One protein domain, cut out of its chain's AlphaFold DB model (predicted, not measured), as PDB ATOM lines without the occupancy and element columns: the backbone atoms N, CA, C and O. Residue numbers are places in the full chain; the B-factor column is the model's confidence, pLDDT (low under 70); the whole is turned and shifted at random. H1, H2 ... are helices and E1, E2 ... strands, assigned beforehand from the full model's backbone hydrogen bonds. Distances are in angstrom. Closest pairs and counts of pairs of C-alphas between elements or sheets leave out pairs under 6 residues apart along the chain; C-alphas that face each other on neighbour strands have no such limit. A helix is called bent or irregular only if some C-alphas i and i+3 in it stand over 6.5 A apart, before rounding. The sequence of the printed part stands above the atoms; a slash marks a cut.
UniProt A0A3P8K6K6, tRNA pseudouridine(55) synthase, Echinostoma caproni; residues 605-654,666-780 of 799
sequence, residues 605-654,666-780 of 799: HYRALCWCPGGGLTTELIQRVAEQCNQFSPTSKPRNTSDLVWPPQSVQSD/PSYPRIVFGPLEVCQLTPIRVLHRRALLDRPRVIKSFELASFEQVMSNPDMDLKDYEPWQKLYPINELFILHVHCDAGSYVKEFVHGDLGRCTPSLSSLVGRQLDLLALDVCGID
ATOM      1  N   HIS A 605     102.869 141.399 108.055       95.81
ATOM      2  CA  HIS A 605     104.221 140.945 107.761       95.81
ATOM      3  C   HIS A 605     105.119 141.317 108.928       95.81
ATOM      4  O   HIS A 605     105.083 142.456 109.405       95.81
ATOM      5  N   TYR A 606     105.935 140.374 109.365       97.00
ATOM      6  CA  TYR A 606     106.905 140.559 110.432       97.00
ATOM      7  C   TYR A 606     108.291 140.132 109.971       97.00
ATOM      8  O   TYR A 606     108.425 139.259 109.114       97.00
ATOM      9  N   ARG A 607     109.310 140.712 110.602       95.81
ATOM     10  CA  ARG A 607     110.693 140.242 110.565       95.81
ATOM     11  C   ARG A 607     111.170 140.063 111.998       95.81
ATOM     12  O   ARG A 607     110.987 140.960 112.822       95.81
ATOM     13  N   ALA A 608     111.759 138.919 112.292       96.94
ATOM     14  CA  ALA A 608     112.298 138.588 113.596       96.94
ATOM     15  C   ALA A 608     113.772 138.197 113.487       96.94
ATOM     16  O   ALA A 608     114.167 137.505 112.548       96.94
ATOM     17  N   LEU A 609     114.561 138.631 114.468       97.19
ATOM     18  CA  LEU A 609     115.871 138.058 114.749       97.19
ATOM     19  C   LEU A 609     115.658 136.889 115.705       97.19
ATOM     20  O   LEU A 609     115.111 137.082 116.795       97.19
ATOM     21  N   CYS A 610     116.086 135.703 115.299       98.12
ATOM     22  CA  CYS A 610     115.901 134.467 116.041       98.12
ATOM     23  C   CYS A 610     117.248 133.798 116.334       98.12
ATOM     24  O   CYS A 610     118.228 133.996 115.612       98.12
ATOM     25  N   TRP A 611     117.271 132.986 117.388       98.06
ATOM     26  CA  TRP A 611     118.434 132.221 117.828       98.06
ATOM     27  C   TRP A 611     118.140 130.717 117.798       98.06
ATOM     28  O   TRP A 611     117.077 130.276 118.247       98.06
ATOM     29  N   CYS A 612     119.086 129.944 117.260       97.94
ATOM     30  CA  CYS A 612     119.096 128.484 117.246       97.94
ATOM     31  C   CYS A 612     120.410 127.971 117.875       97.94
ATOM     32  O   CYS A 612     121.461 128.081 117.239       97.94
ATOM     33  N   PRO A 613     120.380 127.397 119.090       95.44
ATOM     34  CA  PRO A 613     121.570 126.884 119.760       95.44
ATOM     35  C   PRO A 613     122.153 125.646 119.073       95.44
ATOM     36  O   PRO A 613     121.461 124.888 118.380       95.44
ATOM     37  N   GLY A 614     123.427 125.383 119.354       93.25
ATOM     38  CA  GLY A 614     124.136 124.192 118.898       93.25
ATOM     39  C   GLY A 614     124.609 124.332 117.457       93.25
ATOM     40  O   GLY A 614     124.395 123.425 116.650       93.25
ATOM     41  N   GLY A 615     125.201 125.483 117.132       93.31
ATOM     42  CA  GLY A 615     125.790 125.766 115.823       93.31
ATOM     43  C   GLY A 615     124.836 126.358 114.782       93.31
ATOM     44  O   GLY A 615     125.283 126.605 113.664       93.31
ATOM     45  N   GLY A 616     123.574 126.616 115.142       95.56
ATOM     46  CA  GLY A 616     122.593 127.270 114.277       95.56
ATOM     47  C   GLY A 616     121.611 126.336 113.589       95.56
ATOM     48  O   GLY A 616     121.357 125.211 114.028       95.56
ATOM     49  N   LEU A 617     121.017 126.848 112.513       96.62
ATOM     50  CA  LEU A 617     120.288 126.036 111.544       96.62
ATOM     51  C   LEU A 617     121.298 125.314 110.638       96.62
ATOM     52  O   LEU A 617     122.366 125.841 110.340       96.62
ATOM     53  N   THR A 618     120.949 124.109 110.196       96.25
ATOM     54  CA  THR A 618     121.748 123.292 109.271       96.25
ATOM     55  C   THR A 618     120.855 122.773 108.150       96.25
ATOM     56  O   THR A 618     119.627 122.840 108.250       96.25
ATOM     57  N   THR A 619     121.454 122.244 107.083       95.88
ATOM     58  CA  THR A 619     120.719 121.667 105.950       95.88
ATOM     59  C   THR A 619     119.723 120.597 106.408       95.88
ATOM     60  O   THR A 619     118.556 120.644 106.031       95.88
ATOM     61  N   GLU A 620     120.128 119.714 107.318       95.56
ATOM     62  CA  GLU A 620     119.302 118.625 107.857       95.56
ATOM     63  C   GLU A 620     118.105 119.166 108.661       95.56
ATOM     64  O   GLU A 620     116.995 118.643 108.575       95.56
ATOM     65  N   LEU A 621     118.303 120.253 109.418       96.50
ATOM     66  CA  LEU A 621     117.226 120.915 110.162       96.50
ATOM     67  C   LEU A 621     116.229 121.613 109.228       96.50
ATOM     68  O   LEU A 621     115.025 121.561 109.466       96.50
ATOM     69  N   ILE A 622     116.706 122.242 108.154       95.50
ATOM     70  CA  ILE A 622     115.859 122.865 107.128       95.50
ATOM     71  C   ILE A 622     115.047 121.813 106.363       95.50
ATOM     72  O   ILE A 622     113.851 122.009 106.130       95.50
ATOM     73  N   GLN A 623     115.667 120.684 106.016       94.19
ATOM     74  CA  GLN A 623     114.997 119.545 105.389       94.19
ATOM     75  C   GLN A 623     113.901 118.986 106.303       94.19
ATOM     76  O   GLN A 623     112.757 118.860 105.872       94.19
ATOM     77  N   ARG A 624     114.194 118.807 107.598       94.06
ATOM     78  CA  ARG A 624     113.201 118.429 108.615       94.06
ATOM     79  C   ARG A 624     112.029 119.414 108.709       94.06
ATOM     80  O   ARG A 624     110.885 118.974 108.794       94.06
ATOM     81  N   VAL A 625     112.269 120.730 108.662       94.38
ATOM     82  CA  VAL A 625     111.176 121.727 108.638       94.38
ATOM     83  C   VAL A 625     110.284 121.520 107.410       94.38
ATOM     84  O   VAL A 625     109.063 121.561 107.545       94.38
ATOM     85  N   ALA A 626     110.858 121.245 106.235       91.88
ATOM     86  CA  ALA A 626     110.081 120.962 105.026       91.88
ATOM     87  C   ALA A 626     109.257 119.667 105.143       91.88
ATOM     88  O   ALA A 626     108.074 119.674 104.809       91.88
ATOM     89  N   GLU A 627     109.837 118.586 105.672       90.69
ATOM     90  CA  GLU A 627     109.126 117.326 105.940       90.69
ATOM     91  C   GLU A 627     107.947 117.527 106.897       90.69
ATOM     92  O   GLU A 627     106.841 117.057 106.633       90.69
ATOM     93  N   GLN A 628     108.161 118.260 107.993       90.94
ATOM     94  CA  GLN A 628     107.110 118.569 108.959       90.94
ATOM     95  C   GLN A 628     106.027 119.471 108.346       90.94
ATOM     96  O   GLN A 628     104.841 119.187 108.499       90.94
ATOM     97  N   CYS A 629     106.388 120.511 107.588       89.75
ATOM     98  CA  CYS A 629     105.408 121.337 106.876       89.75
ATOM     99  C   CYS A 629     104.580 120.527 105.864       89.75
ATOM    100  O   CYS A 629     103.366 120.707 105.816       89.75
ATOM    101  N   ASN A 630     105.191 119.595 105.124       85.69
ATOM    102  CA  ASN A 630     104.476 118.691 104.215       85.69
ATOM    103  C   ASN A 630     103.459 117.791 104.958       85.69
ATOM    104  O   ASN A 630     102.440 117.425 104.379       85.69
ATOM    105  N   GLN A 631     103.704 117.443 106.230       84.06
ATOM    106  CA  GLN A 631     102.767 116.673 107.066       84.06
ATOM    107  C   GLN A 631     101.606 117.528 107.603       84.06
ATOM    108  O   GLN A 631     100.476 117.049 107.674       84.06
ATOM    109  N   PHE A 632     101.868 118.786 107.979       79.94
ATOM    110  CA  PHE A 632     100.858 119.686 108.552       79.94
ATOM    111  C   PHE A 632     100.025 120.460 107.512       79.94
ATOM    112  O   PHE A 632      98.961 120.965 107.867       79.94
ATOM    113  N   SER A 633     100.452 120.524 106.245       69.50
ATOM    114  CA  SER A 633      99.734 121.218 105.160       69.50
ATOM    115  C   SER A 633      99.308 120.267 104.031       69.50
ATOM    116  O   SER A 633      99.932 120.243 102.967       69.50
ATOM    117  N   PRO A 634      98.204 119.509 104.204       55.19
ATOM    118  CA  PRO A 634      97.730 118.520 103.226       55.19
ATOM    119  C   PRO A 634      97.170 119.119 101.920       55.19
ATOM    120  O   PRO A 634      96.790 118.377 101.018       55.19
ATOM    121  N   THR A 635      97.077 120.449 101.812       55.28
ATOM    122  CA  THR A 635      96.509 121.173 100.660       55.28
ATOM    123  C   THR A 635      97.555 121.746  99.699       55.28
ATOM    124  O   THR A 635      97.198 122.166  98.599       55.28
ATOM    125  N   SER A 636      98.840 121.753 100.070       59.16
ATOM    126  CA  SER A 636      99.954 122.181  99.211       59.16
ATOM    127  C   SER A 636     100.634 120.990  98.531       59.16
ATOM    128  O   SER A 636     100.745 119.920  99.125       59.16
ATOM    129  N   LYS A 637     101.158 121.174  97.308       61.97
ATOM    130  CA  LYS A 637     102.054 120.175  96.696       61.97
ATOM    131  C   LYS A 637     103.260 119.956  97.627       61.97
ATOM    132  O   LYS A 637     103.881 120.951  98.006       61.97
ATOM    133  N   PRO A 638     103.611 118.707  97.985       64.00
ATOM    134  CA  PRO A 638     104.726 118.452  98.886       64.00
ATOM    135  C   PRO A 638     106.025 118.943  98.250       64.00
ATOM    136  O   PRO A 638     106.323 118.636  97.092       64.00
ATOM    137  N   ARG A 639     106.799 119.727  99.000       70.62
ATOM    138  CA  ARG A 639     108.065 120.269  98.508       70.62
ATOM    139  C   ARG A 639     109.133 119.181  98.505       70.62
ATOM    140  O   ARG A 639     109.254 118.460  99.496       70.62
ATOM    141  N   ASN A 640     109.930 119.113  97.437       75.06
ATOM    142  CA  ASN A 640     111.114 118.261  97.421       75.06
ATOM    143  C   ASN A 640     112.124 118.748  98.472       75.06
ATOM    144  O   ASN A 640     112.440 119.939  98.527       75.06
ATOM    145  N   THR A 641     112.597 117.845  99.326       77.31
ATOM    146  CA  THR A 641     113.451 118.193 100.467       77.31
ATOM    147  C   THR A 641     114.936 118.113 100.122       77.31
ATOM    148  O   THR A 641     115.707 118.901 100.661       77.31
ATOM    149  N   SER A 642     115.338 117.266  99.162       74.56
ATOM    150  CA  SER A 642     116.743 117.101  98.746       74.56
ATOM    151  C   SER A 642     117.410 118.393  98.272       74.56
ATOM    152  O   SER A 642     118.619 118.551  98.415       74.56
ATOM    153  N   ASP A 643     116.620 119.321  97.732       82.25
ATOM    154  CA  ASP A 643     117.107 120.519  97.039       82.25
ATOM    155  C   ASP A 643     117.226 121.733  97.984       82.25
ATOM    156  O   ASP A 643     117.500 122.860  97.559       82.25
ATOM    157  N   LEU A 644     116.979 121.523  99.281       87.94
ATOM    158  CA  LEU A 644     117.111 122.537 100.321       87.94
ATOM    159  C   LEU A 644     118.490 122.446 100.966       87.94
ATOM    160  O   LEU A 644     118.871 121.393 101.471       87.94
ATOM    161  N   VAL A 645     119.203 123.573 100.979       91.81
ATOM    162  CA  VAL A 645     120.559 123.725 101.523       91.81
ATOM    163  C   VAL A 645     120.598 124.956 102.426       91.81
ATOM    164  O   VAL A 645     120.002 125.984 102.098       91.81
ATOM    165  N   TRP A 646     121.309 124.862 103.551       93.81
ATOM    166  CA  TRP A 646     121.565 125.983 104.452       93.81
ATOM    167  C   TRP A 646     123.068 126.308 104.540       93.81
ATOM    168  O   TRP A 646     123.865 125.381 104.691       93.81
ATOM    169  N   PRO A 647     123.475 127.594 104.518       92.75
ATOM    170  CA  PRO A 647     122.653 128.777 104.248       92.75
ATOM    171  C   PRO A 647     122.155 128.824 102.785       92.75
ATOM    172  O   PRO A 647     122.766 128.213 101.904       92.75
ATOM    173  N   PRO A 648     121.042 129.526 102.502       89.38
ATOM    174  CA  PRO A 648     120.462 129.578 101.161       89.38
ATOM    175  C   PRO A 648     121.406 130.256 100.159       89.38
ATOM    176  O   PRO A 648     121.927 131.339 100.416       89.38
ATOM    177  N   GLN A 649     121.609 129.638  98.994       81.38
ATOM    178  CA  GLN A 649     122.536 130.143  97.965       81.38
ATOM    179  C   GLN A 649     121.874 131.082  96.944       81.38
ATOM    180  O   GLN A 649     122.548 131.908  96.336       81.38
ATOM    181  N   SER A 650     120.556 130.989  96.764       69.38
ATOM    182  CA  SER A 650     119.780 131.828  95.847       69.38
ATOM    183  C   SER A 650     118.416 132.189  96.443       69.38
ATOM    184  O   SER A 650     117.961 131.592  97.423       69.38
ATOM    185  N   VAL A 651     117.749 133.192  95.866       62.28
ATOM    186  CA  VAL A 651     116.339 133.469  96.169       62.28
ATOM    187  C   VAL A 651     115.499 132.419  95.446       62.28
ATOM    188  O   VAL A 651     115.239 132.552  94.253       62.28
ATOM    189  N   GLN A 652     115.089 131.361  96.150       56.69
ATOM    190  CA  GLN A 652     114.177 130.374  95.573       56.69
ATOM    191  C   GLN A 652     112.811 131.032  95.322       56.69
ATOM    192  O   GLN A 652     112.227 131.638  96.225       56.69
ATOM    193  N   SER A 653     112.330 130.958  94.080       46.34
ATOM    194  CA  SER A 653     111.088 131.598  93.658       46.34
ATOM    195  C   SER A 653     109.852 130.883  94.210       46.34
ATOM    196  O   SER A 653     109.803 129.666  94.359       46.34
ATOM    197  N   ASP A 654     108.841 131.692  94.514       46.88
ATOM    198  CA  ASP A 654     107.491 131.273  94.893       46.88
ATOM    199  C   ASP A 654     106.755 130.801  93.623       46.88
ATOM    200  O   ASP A 654     106.535 131.637  92.741       46.88
ATOM    201  N   PRO A 666     112.964 141.468  99.692       60.28
ATOM    202  CA  PRO A 666     114.366 141.695 100.049       60.28
ATOM    203  C   PRO A 666     115.334 141.093  99.020       60.28
ATOM    204  O   PRO A 666     115.054 140.024  98.467       60.28
ATOM    205  N   SER A 667     116.485 141.737  98.812       73.75
ATOM    206  CA  SER A 667     117.492 141.362  97.804       73.75
ATOM    207  C   SER A 667     118.396 140.174  98.199       73.75
ATOM    208  O   SER A 667     119.282 139.808  97.433       73.75
ATOM    209  N   TYR A 668     118.171 139.526  99.354       84.44
ATOM    210  CA  TYR A 668     118.984 138.401  99.856       84.44
ATOM    211  C   TYR A 668     118.332 137.002  99.723       84.44
ATOM    212  O   TYR A 668     117.098 136.886  99.795       84.44
ATOM    213  N   PRO A 669     119.150 135.927  99.593       88.12
ATOM    214  CA  PRO A 669     118.709 134.528  99.597       88.12
ATOM    215  C   PRO A 669     117.892 134.135 100.832       88.12
ATOM    216  O   PRO A 669     118.146 134.608 101.940       88.12
ATOM    217  N   ARG A 670     116.909 133.248 100.639       90.06
ATOM    218  CA  ARG A 670     116.010 132.756 101.696       90.06
ATOM    219  C   ARG A 670     115.219 131.527 101.265       90.06
ATOM    220  O   ARG A 670     115.032 131.289 100.072       90.06
ATOM    221  N   ILE A 671     114.719 130.782 102.247       91.94
ATOM    222  CA  ILE A 671     113.909 129.574 102.059       91.94
ATOM    223  C   ILE A 671     112.487 129.854 102.548       91.94
ATOM    224  O   ILE A 671     112.277 130.085 103.737       91.94
ATOM    225  N   VAL A 672     111.520 129.851 101.628       90.50
ATOM    226  CA  VAL A 672     110.096 130.136 101.890       90.50
ATOM    227  C   VAL A 672     109.348 128.857 102.266       90.50
ATOM    228  O   VAL A 672     109.534 127.835 101.615       90.50
ATOM    229  N   PHE A 673     108.482 128.907 103.271       91.50
ATOM    230  CA  PHE A 673     107.628 127.817 103.745       91.50
ATOM    231  C   PHE A 673     106.185 128.302 103.941       91.50
ATOM    232  O   PHE A 673     105.926 129.502 104.055       91.50
ATOM    233  N   GLY A 674     105.254 127.354 104.053       85.00
ATOM    234  CA  GLY A 674     103.827 127.606 104.249       85.00
ATOM    235  C   GLY A 674     102.996 127.474 102.960       85.00
ATOM    236  O   GLY A 674     103.557 127.142 101.915       85.00
ATOM    237  N   PRO A 675     101.673 127.720 103.021       91.69
ATOM    238  CA  PRO A 675     100.914 128.100 104.216       91.69
ATOM    239  C   PRO A 675     100.920 126.994 105.279       91.69
ATOM    240  O   PRO A 675     101.173 125.833 104.970       91.69
ATOM    241  N   LEU A 676     100.682 127.360 106.537       92.62
ATOM    242  CA  LEU A 676     100.683 126.452 107.684       92.62
ATOM    243  C   LEU A 676      99.587 126.855 108.675       92.62
ATOM    244  O   LEU A 676      99.562 127.992 109.156       92.62
ATOM    245  N   GLU A 677      98.697 125.922 109.000       94.44
ATOM    246  CA  GLU A 677      97.730 126.098 110.081       94.44
ATOM    247  C   GLU A 677      98.397 125.831 111.435       94.44
ATOM    248  O   GLU A 677      99.117 124.849 111.608       94.44
ATOM    249  N   VAL A 678      98.171 126.719 112.405       95.00
ATOM    250  CA  VAL A 678      98.699 126.601 113.769       95.00
ATOM    251  C   VAL A 678      97.591 126.823 114.792       95.00
ATOM    252  O   VAL A 678      96.782 127.748 114.676       95.00
ATOM    253  N   CYS A 679      97.565 125.999 115.836       96.31
ATOM    254  CA  CYS A 679      96.726 126.228 117.003       96.31
ATOM    255  C   CYS A 679      97.532 126.975 118.069       96.31
ATOM    256  O   CYS A 679      98.568 126.489 118.524       96.31
ATOM    257  N   GLN A 680      97.066 128.164 118.460       97.44
ATOM    258  CA  GLN A 680      97.696 128.974 119.503       97.44
ATOM    259  C   GLN A 680      96.788 129.080 120.729       97.44
ATOM    260  O   GLN A 680      95.827 129.862 120.745       97.44
ATOM    261  N   LEU A 681      97.121 128.339 121.785       97.25
ATOM    262  CA  LEU A 681      96.533 128.544 123.102       97.25
ATOM    263  C   LEU A 681      96.958 129.925 123.628       97.25
ATOM    264  O   LEU A 681      98.029 130.445 123.326       97.25
ATOM    265  N   THR A 682      96.089 130.566 124.408       96.81
ATOM    266  CA  THR A 682      96.292 131.946 124.894       96.81
ATOM    267  C   THR A 682      97.640 132.104 125.614       96.81
ATOM    268  O   THR A 682      97.783 131.499 126.677       96.81
ATOM    269  N   PRO A 683      98.612 132.890 125.100       97.44
ATOM    270  CA  PRO A 683      99.993 132.874 125.595       97.44
ATOM    271  C   PRO A 683     100.163 133.138 127.089       97.44
ATOM    272  O   PRO A 683      99.443 133.974 127.641       97.44
ATOM    273  N   ILE A 684     101.143 132.494 127.735       97.31
ATOM    274  CA  ILE A 684     101.336 132.575 129.199       97.31
ATOM    275  C   ILE A 684     101.414 134.037 129.661       97.31
ATOM    276  O   ILE A 684     100.652 134.472 130.529       97.31
ATOM    277  N   ARG A 685     102.241 134.846 128.985       95.06
ATOM    278  CA  ARG A 685     102.428 136.283 129.265       95.06
ATOM    279  C   ARG A 685     101.178 137.159 129.077       95.06
ATOM    280  O   ARG A 685     101.236 138.356 129.349       95.06
ATOM    281  N   VAL A 686     100.062 136.618 128.576       95.31
ATOM    282  CA  VAL A 686      98.790 137.341 128.394       95.31
ATOM    283  C   VAL A 686      97.604 136.717 129.139       95.31
ATOM    284  O   VAL A 686      96.520 137.298 129.092       95.31
ATOM    285  N   LEU A 687      97.788 135.598 129.852       94.06
ATOM    286  CA  LEU A 687      96.711 134.909 130.585       94.06
ATOM    287  C   LEU A 687      96.040 135.800 131.639       94.06
ATOM    288  O   LEU A 687      94.820 135.796 131.756       94.06
ATOM    289  N   HIS A 688      96.805 136.658 132.320       92.12
ATOM    290  CA  HIS A 688      96.283 137.622 133.300       92.12
ATOM    291  C   HIS A 688      95.283 138.649 132.716       92.12
ATOM    292  O   HIS A 688      94.661 139.392 133.468       92.12
ATOM    293  N   ARG A 689      95.160 138.746 131.382       90.62
ATOM    294  CA  ARG A 689      94.332 139.743 130.673       90.62
ATOM    295  C   ARG A 689      93.455 139.168 129.552       90.62
ATOM    296  O   ARG A 689      92.802 139.933 128.841       90.62
ATOM    297  N   ARG A 690      93.473 137.854 129.311       91.00
ATOM    298  CA  ARG A 690      92.709 137.181 128.244       91.00
ATOM    299  C   ARG A 690      92.257 135.805 128.727       91.00
ATOM    300  O   ARG A 690      93.062 135.060 129.269       91.00
ATOM    301  N   ALA A 691      91.003 135.451 128.444       94.25
ATOM    302  CA  ALA A 691      90.487 134.109 128.703       94.25
ATOM    303  C   ALA A 691      91.332 133.033 127.998       94.25
ATOM    304  O   ALA A 691      91.716 133.210 126.834       94.25
ATOM    305  N   LEU A 692      91.580 131.931 128.714       96.44
ATOM    306  CA  LEU A 692      92.264 130.738 128.223       96.44
ATOM    307  C   LEU A 692      91.415 130.078 127.130       96.44
ATOM    308  O   LEU A 692      90.420 129.420 127.408       96.44
ATOM    309  N   LEU A 693      91.806 130.316 125.883       94.94
ATOM    310  CA  LEU A 693      91.186 129.772 124.678       94.94
ATOM    311  C   LEU A 693      92.260 129.362 123.673       94.94
ATOM    312  O   LEU A 693      93.255 130.086 123.519       94.94
ATOM    313  N   ASP A 694      91.995 128.269 122.968       93.88
ATOM    314  CA  ASP A 694      92.661 127.885 121.728       93.88
ATOM    315  C   ASP A 694      92.203 128.773 120.574       93.88
ATOM    316  O   ASP A 694      91.046 129.200 120.501       93.88
ATOM    317  N   ARG A 695      93.134 129.106 119.679       94.19
ATOM    318  CA  ARG A 695      92.865 129.948 118.513       94.19
ATOM    319  C   ARG A 695      93.564 129.369 117.285       94.19
ATOM    320  O   ARG A 695      94.784 129.516 117.196       94.19
ATOM    321  N   PRO A 696      92.827 128.770 116.332       95.19
ATOM    322  CA  PRO A 696      93.396 128.431 115.034       95.19
ATOM    323  C   PRO A 696      93.796 129.716 114.298       95.19
ATOM    324  O   PRO A 696      93.107 130.743 114.376       95.19
ATOM    325  N   ARG A 697      94.945 129.681 113.630       95.00
ATOM    326  CA  ARG A 697      95.552 130.784 112.876       95.00
ATOM    327  C   ARG A 697      96.261 130.224 111.655       95.00
ATOM    328  O   ARG A 697      96.832 129.141 111.742       95.00
ATOM    329  N   VAL A 698      96.317 130.988 110.569       94.88
ATOM    330  CA  VAL A 698      97.167 130.652 109.426       94.88
ATOM    331  C   VAL A 698      98.435 131.508 109.454       94.88
ATOM    332  O   VAL A 698      98.399 132.745 109.518       94.88
ATOM    333  N   ILE A 699      99.580 130.831 109.396       96.50
ATOM    334  CA  ILE A 699     100.841 131.402 108.931       96.50
ATOM    335  C   ILE A 699     100.822 131.247 107.408       96.50
ATOM    336  O   ILE A 699     101.008 130.153 106.883       96.50
ATOM    337  N   LYS A 700     100.509 132.329 106.692       94.38
ATOM    338  CA  LYS A 700     100.321 132.334 105.231       94.38
ATOM    339  C   LYS A 700     101.621 132.014 104.498       94.38
ATOM    340  O   LYS A 700     101.602 131.278 103.519       94.38
ATOM    341  N   SER A 701     102.734 132.527 105.011       94.44
ATOM    342  CA  SER A 701     104.081 132.060 104.698       94.44
ATOM    343  C   SER A 701     105.042 132.412 105.832       94.44
ATOM    344  O   SER A 701     104.787 133.320 106.632       94.44
ATOM    345  N   PHE A 702     106.167 131.710 105.904       95.75
ATOM    346  CA  PHE A 702     107.324 132.138 106.681       95.75
ATOM    347  C   PHE A 702     108.614 131.864 105.909       95.75
ATOM    348  O   PHE A 702     108.684 130.911 105.140       95.75
ATOM    349  N   GLU A 703     109.627 132.710 106.064       94.94
ATOM    350  CA  GLU A 703     110.855 132.651 105.260       94.94
ATOM    351  C   GLU A 703     112.080 132.688 106.180       94.94
ATOM    352  O   GLU A 703     112.145 133.525 107.081       94.94
ATOM    353  N   LEU A 704     113.039 131.784 105.965       96.19
ATOM    354  CA  LEU A 704     114.274 131.678 106.746       96.19
ATOM    355  C   LEU A 704     115.470 132.181 105.926       96.19
ATOM    356  O   LEU A 704     115.676 131.725 104.799       96.19
ATOM    357  N   ALA A 705     116.264 133.088 106.495       94.69
ATOM    358  CA  ALA A 705     117.472 133.651 105.886       94.69
ATOM    359  C   ALA A 705     118.646 133.660 106.882       94.69
ATOM    360  O   ALA A 705     118.442 133.831 108.087       94.69
ATOM    361  N   SER A 706     119.879 133.485 106.390       94.62
ATOM    362  CA  SER A 706     121.080 133.554 107.236       94.62
ATOM    363  C   SER A 706     121.282 134.973 107.769       94.62
ATOM    364  O   SER A 706     121.208 135.935 107.003       94.62
ATOM    365  N   PHE A 707     121.581 135.114 109.063       94.44
ATOM    366  CA  PHE A 707     121.866 136.419 109.659       94.44
ATOM    367  C   PHE A 707     123.044 137.117 108.968       94.44
ATOM    368  O   PHE A 707     122.936 138.285 108.609       94.44
ATOM    369  N   GLU A 708     124.124 136.386 108.698       91.38
ATOM    370  CA  GLU A 708     125.330 136.895 108.033       91.38
ATOM    371  C   GLU A 708     125.037 137.446 106.626       91.38
ATOM    372  O   GLU A 708     125.443 138.561 106.293       91.38
ATOM    373  N   GLN A 709     124.258 136.713 105.822       89.94
ATOM    374  CA  GLN A 709     123.861 137.143 104.474       89.94
ATOM    375  C   GLN A 709     122.963 138.388 104.507       89.94
ATOM    376  O   GLN A 709     123.069 139.254 103.640       89.94
ATOM    377  N   VAL A 710     122.083 138.487 105.507       90.19
ATOM    378  CA  VAL A 710     121.161 139.618 105.666       90.19
ATOM    379  C   VAL A 710     121.884 140.868 106.180       90.19
ATOM    380  O   VAL A 710     121.615 141.960 105.686       90.19
ATOM    381  N   MET A 711     122.820 140.724 107.121       89.88
ATOM    382  CA  MET A 711     123.635 141.832 107.641       89.88
ATOM    383  C   MET A 711     124.667 142.344 106.627       89.88
ATOM    384  O   MET A 711     125.063 143.502 106.699       89.88
ATOM    385  N   SER A 712     125.075 141.509 105.666       87.38
ATOM    386  CA  SER A 712     125.971 141.898 104.565       87.38
ATOM    387  C   SER A 712     125.272 142.688 103.448       87.38
ATOM    388  O   SER A 712     125.914 143.075 102.474       87.38
ATOM    389  N   ASN A 713     123.956 142.904 103.543       84.38
ATOM    390  CA  ASN A 713     123.171 143.565 102.507       84.38
ATOM    391  C   ASN A 713     123.166 145.100 102.699       84.38
ATOM    392  O   ASN A 713     122.666 145.574 103.722       84.38
ATOM    393  N   PRO A 714     123.670 145.896 101.733       77.62
ATOM    394  CA  PRO A 714     123.790 147.348 101.882       77.62
ATOM    395  C   PRO A 714     122.447 148.096 101.831       77.62
ATOM    396  O   PRO A 714     122.369 149.221 102.322       77.62
ATOM    397  N   ASP A 715     121.387 147.486 101.290       76.56
ATOM    398  CA  ASP A 715     120.062 148.105 101.134       76.56
ATOM    399  C   ASP A 715     119.240 148.096 102.445       76.56
ATOM    400  O   ASP A 715     118.101 148.569 102.489       76.56
ATOM    401  N   MET A 716     119.780 147.512 103.521       73.38
ATOM    402  CA  MET A 716     119.037 147.139 104.725       73.38
ATOM    403  C   MET A 716     119.546 147.862 105.981       73.38
ATOM    404  O   MET A 716     120.591 147.519 106.529       73.38
ATOM    405  N   ASP A 717     118.762 148.802 106.528       74.31
ATOM    406  CA  ASP A 717     119.072 149.400 107.838       74.31
ATOM    407  C   ASP A 717     118.768 148.426 108.992       74.31
ATOM    408  O   ASP A 717     117.639 148.307 109.490       74.31
ATOM    409  N   LEU A 718     119.806 147.697 109.403       82.38
ATOM    410  CA  LEU A 718     119.773 146.680 110.452       82.38
ATOM    411  C   LEU A 718     120.731 146.984 111.612       82.38
ATOM    412  O   LEU A 718     121.057 146.090 112.389       82.38
ATOM    413  N   LYS A 719     121.116 148.251 111.807       84.19
ATOM    414  CA  LYS A 719     122.010 148.682 112.905       84.19
ATOM    415  C   LYS A 719     121.513 148.266 114.298       84.19
ATOM    416  O   LYS A 719     122.291 147.936 115.183       84.19
ATOM    417  N   ASP A 720     120.193 148.207 114.475       86.94
ATOM    418  CA  ASP A 720     119.511 147.706 115.684       86.94
ATOM    419  C   ASP A 720     119.776 146.212 115.983       86.94
ATOM    420  O   ASP A 720     119.575 145.765 117.113       86.94
ATOM    421  N   TYR A 721     120.242 145.432 115.000       90.75
ATOM    422  CA  TYR A 721     120.609 144.024 115.169       90.75
ATOM    423  C   TYR A 721     122.099 143.814 115.505       90.75
ATOM    424  O   TYR A 721     122.441 142.807 116.126       90.75
ATOM    425  N   GLU A 722     122.979 144.774 115.199       89.25
ATOM    426  CA  GLU A 722     124.423 144.691 115.489       89.25
ATOM    427  C   GLU A 722     124.797 144.394 116.956       89.25
ATOM    428  O   GLU A 722     125.817 143.733 117.172       89.25
ATOM    429  N   PRO A 723     124.052 144.835 117.995       91.81
ATOM    430  CA  PRO A 723     124.385 144.493 119.378       91.81
ATOM    431  C   PRO A 723     124.257 142.995 119.687       91.81
ATOM    432  O   PRO A 723     124.960 142.497 120.563       91.81
ATOM    433  N   TRP A 724     123.394 142.264 118.974       92.31
ATOM    434  CA  TRP A 724     123.110 140.855 119.262       92.31
ATOM    435  C   TRP A 724     124.244 139.920 118.842       92.31
ATOM    436  O   TRP A 724     124.509 138.951 119.548       92.31
ATOM    437  N   GLN A 725     124.994 140.255 117.786       90.06
ATOM    438  CA  GLN A 725     126.176 139.487 117.358       90.06
ATOM    439  C   GLN A 725     127.342 139.540 118.371       90.06
ATOM    440  O   GLN A 725     128.317 138.810 118.240       90.06
ATOM    441  N   LYS A 726     127.256 140.422 119.381       90.62
ATOM    442  CA  LYS A 726     128.194 140.489 120.518       90.62
ATOM    443  C   LYS A 726     127.773 139.592 121.690       90.62
ATOM    444  O   LYS A 726     128.551 139.422 122.622       90.62
ATOM    445  N   LEU A 727     126.540 139.081 121.668       94.00
ATOM    446  CA  LEU A 727     125.933 138.268 122.728       94.00
ATOM    447  C   LEU A 727     125.704 136.814 122.292       94.00
ATOM    448  O   LEU A 727     125.741 135.920 123.131       94.00
ATOM    449  N   TYR A 728     125.487 136.584 120.994       95.44
ATOM    450  CA  TYR A 728     125.211 135.279 120.396       95.44
ATOM    451  C   TYR A 728     126.169 135.019 119.223       95.44
ATOM    452  O   TYR A 728     126.468 135.960 118.482       95.44
ATOM    453  N   PRO A 729     126.629 133.770 119.003       95.50
ATOM    454  CA  PRO A 729     127.435 133.428 117.833       95.50
ATOM    455  C   PRO A 729     126.678 133.719 116.528       95.50
ATOM    456  O   PRO A 729     125.508 133.362 116.401       95.50
ATOM    457  N   ILE A 730     127.342 134.329 115.541       93.31
ATOM    458  CA  ILE A 730     126.720 134.735 114.263       93.31
ATOM    459  C   ILE A 730     126.049 133.562 113.537       93.31
ATOM    460  O   ILE A 730     124.955 133.722 113.003       93.31
ATOM    461  N   ASN A 731     126.660 132.375 113.560       93.94
ATOM    462  CA  ASN A 731     126.106 131.171 112.942       93.94
ATOM    463  C   ASN A 731     124.864 130.626 113.671       93.94
ATOM    464  O   ASN A 731     124.070 129.916 113.062       93.94
ATOM    465  N   GLU A 732     124.664 130.969 114.948       96.75
ATOM    466  CA  GLU A 732     123.455 130.623 115.706       96.75
ATOM    467  C   GLU A 732     122.296 131.610 115.491       96.75
ATOM    468  O   GLU A 732     121.174 131.352 115.935       96.75
ATOM    469  N   LEU A 733     122.537 132.728 114.800       97.56
ATOM    470  CA  LEU A 733     121.526 133.730 114.481       97.56
ATOM    471  C   LEU A 733     120.934 133.503 113.086       97.56
ATOM    472  O   LEU A 733     121.630 133.201 112.114       97.56
ATOM    473  N   PHE A 734     119.627 133.718 112.961       97.38
ATOM    474  CA  PHE A 734     118.935 133.715 111.674       97.38
ATOM    475  C   PHE A 734     117.798 134.737 111.655       97.38
ATOM    476  O   PHE A 734     117.284 135.154 112.695       97.38
ATOM    477  N   ILE A 735     117.398 135.143 110.451       96.50
ATOM    478  CA  ILE A 735     116.260 136.033 110.240       96.50
ATOM    479  C   ILE A 735     115.051 135.214 109.800       96.50
ATOM    480  O   ILE A 735     115.122 134.416 108.864       96.50
ATOM    481  N   LEU A 736     113.932 135.444 110.481       97.38
ATOM    482  CA  LEU A 736     112.628 134.879 110.170       97.38
ATOM    483  C   LEU A 736     111.708 135.985 109.648       97.38
ATOM    484  O   LEU A 736     111.418 136.945 110.362       97.38
ATOM    485  N   HIS A 737     111.179 135.822 108.442       96.44
ATOM    486  CA  HIS A 737     110.039 136.598 107.954       96.44
ATOM    487  C   HIS A 737     108.753 135.804 108.174       96.44
ATOM    488  O   HIS A 737     108.756 134.585 108.030       96.44
ATOM    489  N   VAL A 738     107.651 136.474 108.515       96.94
ATOM    490  CA  VAL A 738     106.347 135.824 108.727       96.94
ATOM    491  C   VAL A 738     105.233 136.671 108.127       96.94
ATOM    492  O   VAL A 738     105.049 137.816 108.540       96.94
ATOM    493  N   HIS A 739     104.444 136.096 107.219       96.81
ATOM    494  CA  HIS A 739     103.140 136.623 106.815       96.81
ATOM    495  C   HIS A 739     102.051 135.801 107.499       96.81
ATOM    496  O   HIS A 739     101.984 134.586 107.327       96.81
ATOM    497  N   CYS A 740     101.194 136.427 108.303       95.75
ATOM    498  CA  CYS A 740     100.172 135.694 109.055       95.75
ATOM    499  C   CYS A 740      98.877 136.483 109.253       95.75
ATOM    500  O   CYS A 740      98.819 137.698 109.049       95.75
ATOM    501  N   ASP A 741      97.848 135.774 109.708       93.50
ATOM    502  CA  ASP A 741      96.537 136.327 110.037       93.50
ATOM    503  C   ASP A 741      96.524 137.362 111.176       93.50
ATOM    504  O   ASP A 741      97.471 137.559 111.951       93.50
ATOM    505  N   ALA A 742      95.370 138.022 111.294       90.56
ATOM    506  CA  ALA A 742      95.060 138.937 112.375       90.56
ATOM    507  C   ALA A 742      95.124 138.244 113.749       90.56
ATOM    508  O   ALA A 742      94.409 137.287 114.052       90.56
ATOM    509  N   GLY A 743      95.961 138.787 114.631       91.00
ATOM    510  CA  GLY A 743      96.048 138.332 116.018       91.00
ATOM    511  C   GLY A 743      96.735 136.977 116.201       91.00
ATOM    512  O   GLY A 743      96.469 136.325 117.209       91.00
ATOM    513  N   SER A 744      97.581 136.551 115.259       95.62
ATOM    514  CA  SER A 744      98.599 135.525 115.512       95.62
ATOM    515  C   SER A 744      99.711 136.078 116.413       95.62
ATOM    516  O   SER A 744     100.092 137.250 116.320       95.62
ATOM    517  N   TYR A 745     100.230 135.224 117.286       96.69
ATOM    518  CA  TYR A 745     101.265 135.515 118.270       96.69
ATOM    519  C   TYR A 745     102.620 135.010 117.756       96.69
ATOM    520  O   TYR A 745     102.903 133.816 117.801       96.69
ATOM    521  N   VAL A 746     103.433 135.921 117.207       97.94
ATOM    522  CA  VAL A 746     104.662 135.568 116.466       97.94
ATOM    523  C   VAL A 746     105.776 135.042 117.371       97.94
ATOM    524  O   VAL A 746     106.443 134.089 116.984       97.94
ATOM    525  N   LYS A 747     105.963 135.600 118.578       98.00
ATOM    526  CA  LYS A 747     106.977 135.095 119.525       98.00
ATOM    527  C   LYS A 747     106.678 133.638 119.870       98.00
ATOM    528  O   LYS A 747     107.516 132.763 119.690       98.00
ATOM    529  N   GLU A 748     105.426 133.378 120.218       98.00
ATOM    530  CA  GLU A 748     104.920 132.063 120.583       98.00
ATOM    531  C   GLU A 748     104.912 131.062 119.415       98.00
ATOM    532  O   GLU A 748     105.105 129.872 119.645       98.00
ATOM    533  N   PHE A 749     104.779 131.524 118.165       98.25
ATOM    534  CA  PHE A 749     105.031 130.691 116.982       98.25
ATOM    535  C   PHE A 749     106.507 130.277 116.859       98.25
ATOM    536  O   PHE A 749     106.773 129.168 116.409       98.25
ATOM    537  N   VAL A 750     107.467 131.108 117.283       98.44
ATOM    538  CA  VAL A 750     108.897 130.747 117.269       98.44
ATOM    539  C   VAL A 750     109.240 129.777 118.398       98.44
ATOM    540  O   VAL A 750     109.636 128.644 118.126       98.44
ATOM    541  N   HIS A 751     109.061 130.198 119.654       98.12
ATOM    542  CA  HIS A 751     109.530 129.460 120.838       98.12
ATOM    543  C   HIS A 751     108.522 128.422 121.381       98.12
ATOM    544  O   HIS A 751     108.756 127.803 122.419       98.12
ATOM    545  N   GLY A 752     107.360 128.267 120.739       97.38
ATOM    546  CA  GLY A 752     106.344 127.256 121.064       97.38
ATOM    547  C   GLY A 752     105.559 127.460 122.367       97.38
ATOM    548  O   GLY A 752     104.667 126.666 122.654       97.38
ATOM    549  N   ASP A 753     105.875 128.490 123.162       97.44
ATOM    550  CA  ASP A 753     105.270 128.803 124.474       97.44
ATOM    551  C   ASP A 753     105.101 127.569 125.387       97.44
ATOM    552  O   ASP A 753     104.033 127.338 125.944       97.44
ATOM    553  N   LEU A 754     106.153 126.745 125.509       96.25
ATOM    554  CA  LEU A 754     106.150 125.469 126.252       96.25
ATOM    555  C   LEU A 754     105.136 124.434 125.711       96.25
ATOM    556  O   LEU A 754     104.468 123.742 126.475       96.25
ATOM    557  N   GLY A 755     105.008 124.335 124.383       95.19
ATOM    558  CA  GLY A 755     104.094 123.403 123.702       95.19
ATOM    559  C   GLY A 755     102.657 123.918 123.556       95.19
ATOM    560  O   GLY A 755     101.753 123.150 123.238       95.19
ATOM    561  N   ARG A 756     102.430 125.216 123.793       97.19
ATOM    562  CA  ARG A 756     101.115 125.883 123.730       97.19
ATOM    563  C   ARG A 756     100.834 126.528 122.363       97.19
ATOM    564  O   ARG A 756      99.744 127.053 122.143       97.19
ATOM    565  N   CYS A 757     101.800 126.473 121.443       97.19
ATOM    566  CA  CYS A 757     101.624 126.743 120.017       97.19
ATOM    567  C   CYS A 757     102.039 125.506 119.210       97.19
ATOM    568  O   CYS A 757     103.211 125.121 119.244       97.19
ATOM    569  N   THR A 758     101.099 124.919 118.466       94.44
ATOM    570  CA  THR A 758     101.319 123.657 117.743       94.44
ATOM    571  C   THR A 758     100.755 123.716 116.317       94.44
ATOM    572  O   THR A 758      99.556 123.961 116.163       94.44
ATOM    573  N   PRO A 759     101.575 123.450 115.281       95.81
ATOM    574  CA  PRO A 759     103.040 123.440 115.324       95.81
ATOM    575  C   PRO A 759     103.633 124.826 115.665       95.81
ATOM    576  O   PRO A 759     102.976 125.865 115.568       95.81
ATOM    577  N   SER A 760     104.901 124.833 116.069       97.69
ATOM    578  CA  SER A 760     105.752 126.019 116.244       97.69
ATOM    579  C   SER A 760     107.069 125.818 115.499       97.69
ATOM    580  O   SER A 760     107.460 124.681 115.235       97.69
ATOM    581  N   LEU A 761     107.799 126.886 115.176       97.62
ATOM    582  CA  LEU A 761     109.091 126.767 114.496       97.62
ATOM    583  C   LEU A 761     110.075 125.906 115.305       97.62
ATOM    584  O   LEU A 761     110.771 125.075 114.727       97.62
ATOM    585  N   SER A 762     110.064 126.025 116.637       97.81
ATOM    586  CA  SER A 762     110.838 125.159 117.533       97.81
ATOM    587  C   SER A 762     110.468 123.674 117.391       97.81
ATOM    588  O   SER A 762     111.364 122.835 117.275       97.81
ATOM    589  N   SER A 763     109.175 123.323 117.311       96.62
ATOM    590  CA  SER A 763     108.769 121.924 117.098       96.62
ATOM    591  C   SER A 763     109.083 121.418 115.684       96.62
ATOM    592  O   SER A 763     109.458 120.258 115.537       96.62
ATOM    593  N   LEU A 764     108.977 122.274 114.657       96.62
ATOM    594  CA  LEU A 764     109.314 121.934 113.265       96.62
ATOM    595  C   LEU A 764     110.820 121.655 113.100       96.62
ATOM    596  O   LEU A 764     111.200 120.651 112.503       96.62
ATOM    597  N   VAL A 765     111.677 122.508 113.674       96.06
ATOM    598  CA  VAL A 765     113.144 122.330 113.684       96.06
ATOM    599  C   VAL A 765     113.568 121.173 114.599       96.06
ATOM    600  O   VAL A 765     114.600 120.547 114.371       96.06
ATOM    601  N   GLY A 766     112.789 120.857 115.637       95.50
ATOM    602  CA  GLY A 766     113.159 119.856 116.643       95.50
ATOM    603  C   GLY A 766     114.252 120.334 117.608       95.50
ATOM    604  O   GLY A 766     114.954 119.512 118.193       95.50
ATOM    605  N   ARG A 767     114.408 121.654 117.773       95.56
ATOM    606  CA  ARG A 767     115.315 122.301 118.737       95.56
ATOM    607  C   ARG A 767     114.596 123.446 119.443       95.56
ATOM    608  O   ARG A 767     113.678 124.039 118.880       95.56
ATOM    609  N   GLN A 768     115.029 123.787 120.654       95.94
ATOM    610  CA  GLN A 768     114.579 125.011 121.318       95.94
ATOM    611  C   GLN A 768     115.050 126.228 120.511       95.94
ATOM    612  O   GLN A 768     116.231 126.327 120.202       95.94
ATOM    613  N   LEU A 769     114.131 127.135 120.185       97.81
ATOM    614  CA  LEU A 769     114.417 128.401 119.502       97.81
ATOM    615  C   LEU A 769     113.905 129.559 120.352       97.81
ATOM    616  O   LEU A 769     112.931 129.391 121.088       97.81
ATOM    617  N   ASP A 770     114.501 130.737 120.192       97.19
ATOM    618  CA  ASP A 770     113.981 131.971 120.786       97.19
ATOM    619  C   ASP A 770     113.974 133.136 119.786       97.19
ATOM    620  O   ASP A 770     114.667 133.114 118.764       97.19
ATOM    621  N   LEU A 771     113.164 134.151 120.079       96.75
ATOM    622  CA  LEU A 771     113.009 135.373 119.300       96.75
ATOM    623  C   LEU A 771     113.587 136.552 120.092       96.75
ATOM    624  O   LEU A 771     113.028 136.990 121.097       96.75
ATOM    625  N   LEU A 772     114.698 137.090 119.595       96.56
ATOM    626  CA  LEU A 772     115.481 138.143 120.243       96.56
ATOM    627  C   LEU A 772     114.928 139.543 119.939       96.56
ATOM    628  O   LEU A 772     114.883 140.417 120.805       96.56
ATOM    629  N   ALA A 773     114.475 139.761 118.703       96.56
ATOM    630  CA  ALA A 773     113.934 141.040 118.254       96.56
ATOM    631  C   ALA A 773     112.794 140.839 117.246       96.56
ATOM    632  O   ALA A 773     112.812 139.888 116.470       96.56
ATOM    633  N   LEU A 774     111.809 141.747 117.235       97.31
ATOM    634  CA  LEU A 774     110.644 141.688 116.341       97.31
ATOM    635  C   LEU A 774     110.320 143.050 115.731       97.31
ATOM    636  O   LEU A 774     110.238 144.059 116.437       97.31
ATOM    637  N   ASP A 775     110.059 143.053 114.433       96.44
ATOM    638  CA  ASP A 775     109.563 144.186 113.666       96.44
ATOM    639  C   ASP A 775     108.232 143.804 113.016       96.44
ATOM    640  O   ASP A 775     108.108 142.733 112.424       96.44
ATOM    641  N   VAL A 776     107.241 144.692 113.075       96.31
ATOM    642  CA  VAL A 776     106.106 144.669 112.143       96.31
ATOM    643  C   VAL A 776     106.567 145.390 110.879       96.31
ATOM    644  O   VAL A 776     106.813 146.588 110.930       96.31
ATOM    645  N   CYS A 777     106.722 144.685 109.763       93.88
ATOM    646  CA  CYS A 777     107.223 145.252 108.505       93.88
ATOM    647  C   CYS A 777     106.105 145.716 107.567       93.88
ATOM    648  O   CYS A 777     106.316 146.613 106.757       93.88
ATOM    649  N   GLY A 778     104.921 145.112 107.676       93.12
ATOM    650  CA  GLY A 778     103.789 145.393 106.801       93.12
ATOM    651  C   GLY A 778     102.465 145.064 107.473       93.12
ATOM    652  O   GLY A 778     102.375 144.201 108.349       93.12
ATOM    653  N   ILE A 779     101.425 145.789 107.085       93.38
ATOM    654  CA  ILE A 779     100.081 145.695 107.646       93.38
ATOM    655  C   ILE A 779      99.125 145.797 106.458       93.38
ATOM    656  O   ILE A 779      99.002 146.871 105.877       93.38
ATOM    657  N   ASP A 780      98.455 144.696 106.111       91.25
ATOM    658  CA  ASP A 780      97.635 144.585 104.894       91.25
ATOM    659  C   ASP A 780      96.280 145.289 105.091       91.25
ATOM    660  O   ASP A 780      95.238 144.656 105.275       91.25
TER     661      ASP A 780
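This is residues 605 to 654 and 666 to 780 of the 799 residues of the protein "tRNA pseudouridine(55) synthase" of Echinostoma caproni (UniProt A0A3P8K6K6). A strongly twisted sheet of six strands curls round the short helix H4, and H5 sits between H4 and the longer helix H1, which crosses the part of the sheet made by E2 and E3. H2 lies far out beyond one end of E3, and H3 follows E4 at the other end of the sheet. The 165 printed residues run E1 H1 E2 E3 H2 E4 H3 E5 H4 H5 E6; the class is mixed, helices and strands, and the sheet is branched, its neighbour pairs antiparallel. The whole is compact, with a radius of gyration of the C-alphas of 15.4 A and spans of 44 by 38 by 34 A.

Begin with E4, residues 694 to 706, which bends by 65 degrees at residue 700 and has three neighbours. On one side of it look for E2, residues 671 to 673, with N 673 and O 702 2.7 A apart, and E3, residues 676 to 681, with N 678 and O 697 at 2.8 A. On the other side is E5, residues 733 to 740, with N 737 and O 703 at 2.8 A. E5 and E1, residues 605 to 611, are antiparallel neighbours, with N 608 and O 736 at 2.8 A; E5 lies on one side of E1, and on the other side of E1 lies the edge strand E6, residues 770 to 779, with N 775 and O 607 at 2.8 A. The sheet curls round H4, residues 746 to 754; the closest C-alphas of H4 and E6, His 751 and Asp 770, are 5.1 A apart. H5, residues 761 to 765, touches H4, C-alphas 750 and 761 being closest at 4.9 A. H5 also touches H1, residues 619 to 632, at C-alphas 625 and 764, 5.0 A. H1 is on the sheet at a height of 9.6 A and runs across the strands, at 82 degrees to E3 on the local plane. H3, residues 707 to 711, is on the opposite face, over none of the strands. H2, residues 684 to 689, is not on the sheet; it is close to but not clearly touching H4, C-alphas 684 and 753 being 7.2 A apart. Every O i to N i+4 pair is within hydrogen-bond range in H1, H3 and H5, against 3 of 5 in H4 and 0 of 2 in H2, where 2 of 3 O i to N i+3 pairs are.

Find C-alpha 605 at (104.221, 140.945, 107.761), where E1 begins its 19.5 A. H1 covers 20.1 A from C-alpha 619 at (120.719, 121.667, 105.950). E4 is 32.4 A long, E5 22.1 A, and E6 23.5 A, ending at C-alpha 779, (100.081, 145.695, 107.646). H2 and H4 are irregular: C-alphas 685 and 688 are 7.5 A apart, and 750 and 753 8.3 A.

The C-alphas farthest apart, Asp 643 and His 688, are 45.2 A from each other. Residues 655 to 665 are not printed, and C-alphas 654 and 666 stand 13.5 A apart across the cut. Of the links printed whole, H3 to E5, 21 residues, is long. Model pLDDT is under 70 at residues 633 to 638, 650 to 654 and 666.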